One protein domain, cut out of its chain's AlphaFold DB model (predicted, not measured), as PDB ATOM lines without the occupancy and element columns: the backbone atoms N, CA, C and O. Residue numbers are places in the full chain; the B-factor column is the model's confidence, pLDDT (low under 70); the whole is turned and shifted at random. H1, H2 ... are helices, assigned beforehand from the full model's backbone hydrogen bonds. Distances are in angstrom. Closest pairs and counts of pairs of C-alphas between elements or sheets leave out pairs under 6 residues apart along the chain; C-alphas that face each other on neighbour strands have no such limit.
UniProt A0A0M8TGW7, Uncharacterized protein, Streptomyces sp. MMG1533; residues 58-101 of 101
ATOM      1  N   ARG A  58      30.221  93.465  26.560       89.12
ATOM      2  CA  ARG A  58      28.967  93.987  26.007       89.12
ATOM      3  C   ARG A  58      28.067  94.512  27.126       89.12
ATOM      4  O   ARG A  58      28.223  94.155  28.289       89.12
ATOM      5  N   GLU A  59      27.123  95.384  26.787       88.81
ATOM      6  CA  GLU A  59      26.287  96.047  27.797       88.81
ATOM      7  C   GLU A  59      25.377  95.071  28.562       88.81
ATOM      8  O   GLU A  59      25.207  95.201  29.770       88.81
ATOM      9  N   ASP A  60      24.876  94.032  27.891       91.62
ATOM     10  CA  ASP A  60      24.139  92.930  28.518       91.62
ATOM     11  C   ASP A  60      25.024  92.113  29.472       91.62
ATOM     12  O   ASP A  60      24.613  91.796  30.585       91.62
ATOM     13  N   GLU A  61      26.268  91.832  29.080       90.62
ATOM     14  CA  GLU A  61      27.238  91.139  29.938       90.62
ATOM     15  C   GLU A  61      27.591  91.968  31.185       90.62
ATOM     16  O   GLU A  61      27.742  91.413  32.277       90.62
ATOM     17  N   LYS A  62      27.685  93.300  31.055       91.81
ATOM     18  CA  LYS A  62      27.894  94.204  32.197       91.81
ATOM     19  C   LYS A  62      26.704  94.213  33.146       91.81
ATOM     20  O   LYS A  62      26.925  94.210  34.353       91.81
ATOM     21  N   ALA A  63      25.477  94.223  32.623       93.00
ATOM     22  CA  ALA A  63      24.270  94.187  33.446       93.00
ATOM     23  C   ALA A  63      24.233  92.909  34.298       93.00
ATOM     24  O   ALA A  63      24.145  92.986  35.523       93.00
ATOM     25  N   VAL A  64      24.453  91.749  33.669       93.38
ATOM     26  CA  VAL A  64      24.523  90.455  34.366       93.38
ATOM     27  C   VAL A  64      25.643  90.441  35.408       93.38
ATOM     28  O   VAL A  64      25.445  89.979  36.536       93.38
ATOM     29  N   LEU A  65      26.832  90.951  35.070       92.31
ATOM     30  CA  LEU A  65      27.941  91.030  36.022       92.31
ATOM     31  C   LEU A  65      27.608  91.959  37.201       92.31
ATOM     32  O   LEU A  65      27.903  91.618  38.344       92.31
ATOM     33  N   GLY A  66      26.958  93.093  36.939       92.94
ATOM     34  CA  GLY A  66      26.511  94.050  37.950       92.94
ATOM     35  C   GLY A  66      25.521  93.447  38.945       92.94
ATOM     36  O   GLY A  66      25.714  93.591  40.150       92.94
ATOM     37  N   GLU A  67      24.521  92.704  38.468       92.75
ATOM     38  CA  GLU A  67      23.551  92.001  39.321       92.75
ATOM     39  C   GLU A  67      24.222  90.954  40.221       92.75
ATOM     40  O   GLU A  67      23.918  90.840  41.408       92.75
ATOM     41  N   ASN A  68      25.175  90.189  39.682       92.94
ATOM     42  CA  ASN A  68      25.927  89.215  40.475       92.94
ATOM     43  C   ASN A  68      26.823  89.897  41.517       92.94
ATOM     44  O   ASN A  68      26.891  89.440  42.656       92.94
ATOM     45  N   ILE A  69      27.463  91.014  41.166       94.19
ATOM     46  CA  ILE A  69      28.251  91.806  42.117       94.19
ATOM     47  C   ILE A  69      27.360  92.354  43.235       94.19
ATOM     48  O   ILE A  69      27.760  92.300  44.396       94.19
ATOM     49  N   ALA A  70      26.162  92.851  42.915       91.31
ATOM     50  CA  ALA A  70      25.215  93.337  43.917       91.31
ATOM     51  C   ALA A  70      24.831  92.227  44.907       91.31
ATOM     52  O   ALA A  70      24.872  92.445  46.116       91.31
ATOM     53  N   ARG A  71      24.561  91.015  44.407       89.00
ATOM     54  CA  ARG A  71      24.274  89.839  45.243       89.00
ATOM     55  C   ARG A  71      25.417  89.468  46.174       89.00
ATOM     56  O   ARG A  71      25.189  89.248  47.358       89.00
ATOM     57  N   VAL A  72      26.642  89.440  45.653       92.81
ATOM     58  CA  VAL A  72      27.830  89.166  46.471       92.81
ATOM     59  C   VAL A  72      27.998  90.232  47.552       92.81
ATOM     60  O   VAL A  72      28.244  89.881  48.697       92.81
ATOM     61  N   ARG A  73      27.828  91.519  47.224       91.56
ATOM     62  CA  ARG A  73      27.938  92.606  48.211       91.56
ATOM     63  C   ARG A  73      26.938  92.456  49.346       91.56
ATOM     64  O   ARG A  73      27.345  92.500  50.495       91.56
ATOM     65  N   ALA A  74      25.677  92.197  49.033       89.50
ATOM     66  CA  ALA A  74      24.663  92.042  50.067       89.50
ATOM     67  C   ALA A  74      24.896  90.792  50.933       89.50
ATOM     68  O   ALA A  74      24.686  90.829  52.140       89.50
ATOM     69  N   ALA A  75      25.395  89.696  50.345       88.38
ATOM     70  CA  ALA A  75      25.821  88.529  51.118       88.38
ATOM     71  C   ALA A  75      26.956  88.873  52.096       88.38
ATOM     72  O   ALA A  75      26.951  88.406  53.231       88.38
ATOM     73  N   LEU A  76      27.924  89.690  51.666       89.75
ATOM     74  CA  LEU A  76      29.022  90.145  52.522       89.75
ATOM     75  C   LEU A  76      28.525  91.076  53.634       89.75
ATOM     76  O   LEU A  76      28.893  90.866  54.781       89.75
ATOM     77  N   GLU A  77      27.645  92.030  53.319       89.06
ATOM     78  CA  GLU A  77      27.011  92.920  54.307       89.06
ATOM     79  C   GLU A  77      26.250  92.122  55.376       89.06
ATOM     80  O   GLU A  77      26.316  92.432  56.563       89.06
ATOM     81  N   TRP A  78      25.570  91.046  54.977       85.75
ATOM     82  CA  TRP A  78      24.899  90.144  55.912       85.75
ATOM     83  C   TRP A  78      25.866  89.382  56.812       85.75
ATOM     84  O   TRP A  78      25.635  89.283  58.015       85.75
ATOM     85  N   ILE A  79      26.956  88.857  56.245       87.12
ATOM     86  CA  ILE A  79      27.999  88.173  57.017       87.12
ATOM     87  C   ILE A  79      28.615  89.143  58.032       87.12
ATOM     88  O   ILE A  79      28.795  88.769  59.189       87.12
ATOM     89  N   GLU A  80      28.914  90.378  57.623       85.81
ATOM     90  CA  GLU A  80      29.425  91.426  58.513       85.81
ATOM     91  C   GLU A  80      28.442  91.702  59.654       85.81
ATOM     92  O   GLU A  80      28.829  91.610  60.820       85.81
ATOM     93  N   HIS A  81      27.161  91.921  59.335       83.38
ATOM     94  CA  HIS A  81      26.119  92.126  60.340       83.38
ATOM     95  C   HIS A  81      26.052  90.965  61.337       83.38
ATOM     96  O   HIS A  81      26.155  91.185  62.542       83.38
ATOM     97  N   ALA A  82      25.960  89.727  60.849       84.12
ATOM     98  CA  ALA A  82      25.856  88.539  61.689       84.12
ATOM     99  C   ALA A  82      27.073  88.332  62.599       84.12
ATOM    100  O   ALA A  82      26.928  87.887  63.739       84.12
ATOM    101  N   VAL A  83      28.276  88.665  62.127       80.06
ATOM    102  CA  VAL A  83      29.500  88.588  62.937       80.06
ATOM    103  C   VAL A  83      29.532  89.681  64.008       80.06
ATOM    104  O   VAL A  83      29.973  89.416  65.128       80.06
ATOM    105  N   GLU A  84      29.075  90.893  63.690       81.12
ATOM    106  CA  GLU A  84      29.082  92.034  64.613       81.12
ATOM    107  C   GLU A  84      28.001  91.937  65.694       81.12
ATOM    108  O   GLU A  84      28.260  92.252  66.859       81.12
ATOM    109  N   THR A  85      26.793  91.513  65.326       80.88
ATOM    110  CA  THR A  85      25.616  91.533  66.209       80.88
ATOM    111  C   THR A  85      25.284  90.163  66.796       80.88
ATOM    112  O   THR A  85      24.618  90.084  67.829       80.88
ATOM    113  N   GLY A  86      25.754  89.081  66.167       75.56
ATOM    114  CA  GLY A  86      25.292  87.718  66.436       75.56
ATOM    115  C   GLY A  86      23.895  87.425  65.876       75.56
ATOM    116  O   GLY A  86      23.385  86.327  66.100       75.56
ATOM    117  N   ASP A  87      23.284  88.385  65.177       75.38
ATOM    118  CA  ASP A  87      21.966  88.266  64.566       75.38
ATOM    119  C   ASP A  87      22.096  87.802  63.113       75.38
ATOM    120  O   ASP A  87      22.682  88.475  62.265       75.38
ATOM    121  N   VAL A  88      21.564  86.614  62.834       73.62
ATOM    122  CA  VAL A  88      21.581  85.997  61.502       73.62
ATOM    123  C   VAL A  88      20.264  86.199  60.757       73.62
ATOM    124  O   VAL A  88      20.112  85.645  59.665       73.62
ATOM    125  N   ASP A  89      19.319  86.965  61.311       72.88
ATOM    126  CA  ASP A  89      18.048  87.216  60.647       72.88
ATOM    127  C   ASP A  89      18.288  87.933  59.311       72.88
ATOM    128  O   ASP A  89      18.850  89.026  59.211       72.88
ATOM    129  N   VAL A  90      17.895  87.251  58.238       64.38
ATOM    130  CA  VAL A  90      18.005  87.752  56.872       64.38
ATOM    131  C   VAL A  90      16.823  88.687  56.642       64.38
ATOM    132  O   VAL A  90      15.682  88.225  56.591       64.38
ATOM    133  N   ASP A  91      17.076  89.985  56.460       68.38
ATOM    134  CA  ASP A  91      16.035  90.908  55.995       68.38
ATOM    135  C   ASP A  91      15.432  90.379  54.678       68.38
ATOM    136  O   ASP A  91      16.141  89.905  53.784       68.38
ATOM    137  N   GLU A  92      14.110  90.443  54.536       60.47
ATOM    138  CA  GLU A  92      13.389  89.946  53.364       60.47
ATOM    139  C   GLU A  92      13.889  90.567  52.042       60.47
ATOM    140  O   GLU A  92      13.897  89.895  51.006       60.47
ATOM    141  N   ALA A  93      14.393  91.807  52.068       59.47
ATOM    142  CA  ALA A  93      15.019  92.459  50.919       59.47
ATOM    143  C   ALA A  93      16.339  91.787  50.502       59.47
ATOM    144  O   ALA A  93      16.575  91.545  49.315       59.47
ATOM    145  N   LEU A  94      17.174  91.426  51.476       68.75
ATOM    146  CA  LEU A  94      18.406  90.674  51.257       68.75
ATOM    147  C   LEU A  94      18.094  89.243  50.799       68.75
ATOM    148  O   LEU A  94      18.727  88.742  49.872       68.75
ATOM    149  N   ALA A  95      17.078  88.603  51.382       74.94
ATOM    150  CA  ALA A  95      16.664  87.256  51.004       74.94
ATOM    151  C   ALA A  95      16.251  87.179  49.525       74.94
ATOM    152  O   ALA A  95      16.645  86.255  48.814       74.94
ATOM    153  N   ARG A  96      15.489  88.168  49.042       66.94
ATOM    154  CA  ARG A  96      15.097  88.277  47.627       66.94
ATOM    155  C   ARG A  96      16.299  88.486  46.716       66.94
ATOM    156  O   ARG A  96      16.446  87.787  45.714       66.94
ATOM    157  N   LEU A  97      17.204  89.376  47.116       72.12
ATOM    158  CA  LEU A  97      18.414  89.647  46.356       72.12
ATOM    159  C   LEU A  97      19.304  88.394  46.257       72.12
ATOM    160  O   LEU A  97      19.738  88.045  45.164       72.12
ATOM    161  N   LEU A  98      19.499  87.645  47.346       71.94
ATOM    162  CA  LEU A  98      20.246  86.379  47.335       71.94
ATOM    163  C   LEU A  98      19.588  85.306  46.451       71.94
ATOM    164  O   LEU A  98      20.294  84.571  45.758       71.94
ATOM    165  N   ARG A  99      18.250  85.238  46.423       77.00
ATOM    166  CA  ARG A  99      17.497  84.335  45.532       77.00
ATOM    167  C   ARG A  99      17.547  84.748  44.057       77.00
ATOM    168  O   ARG A  99      17.286  83.911  43.196       77.00
ATOM    169  N   GLY A 100      17.947  85.984  43.754       65.81
ATOM    170  CA  GLY A 100      17.963  86.525  42.393       65.81
ATOM    171  C   GLY A 100      16.573  86.886  41.863       65.81
ATOM    172  O   GLY A 100      16.352  86.764  40.661       65.81
ATOM    173  N   GLU A 101      15.661  87.270  42.764       55.19
ATOM    174  CA  GLU A 101      14.293  87.744  42.481       55.19
ATOM    175  C   GLU A 101      14.205  89.269  42.348       55.19
ATOM    176  O   GLU A 101      14.924  89.980  43.088       55.19
TER     177      GLU A 101
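AT A GLANCE: This is residues 58 to 101 of the 101 residues of an uncharacterized protein of Streptomyces sp. MMG1533 (UniProt A0A0M8TGW7). One long straight helix, H1, makes the length of the model, and after it the chain folds back so that a short helix, H2, packs slantwise on its middle. Residues 58 to 66, of which 59 to 66 belong to H1, stick out free at one end. The printed part has 44 residues with two named helices, H1 then H2, and no named strand; its class is all helix. It is loose, with a radius of gyration of the C-alphas of 12.3 A, and spans 41 by 17 by 9 A.

HOW THE PARTS SIT: Start at H1, residues 59 to 85, and look at residues 71 to 75, which alone touch H2, residues 92 to 99. The closest C-alphas of the two are those of Arg 71 and Leu 98, 5.7 A apart. The helices run opposite ways at a steep tilt of 52 degrees. In H1 and H2 every O i to N i+4 pair is within hydrogen-bond range.

IN THESE COORDINATES: Find C-alpha 59 at (26.287, 96.047, 27.797); from there H1 runs 38.7 A to C-alpha 85 at (25.616, 91.533, 66.209). H2 ends at C-alpha 99, at (17.497, 84.335, 45.532).

THE WHOLE: The two C-alphas farthest apart, those of Arg 58 and Gly 86, are 41.1 A apart. The printed part has no cut, and six residues make the short link from H1 to H2. Look for pLDDT under 70 at residues 90 to 94, 96 and 100 to 101.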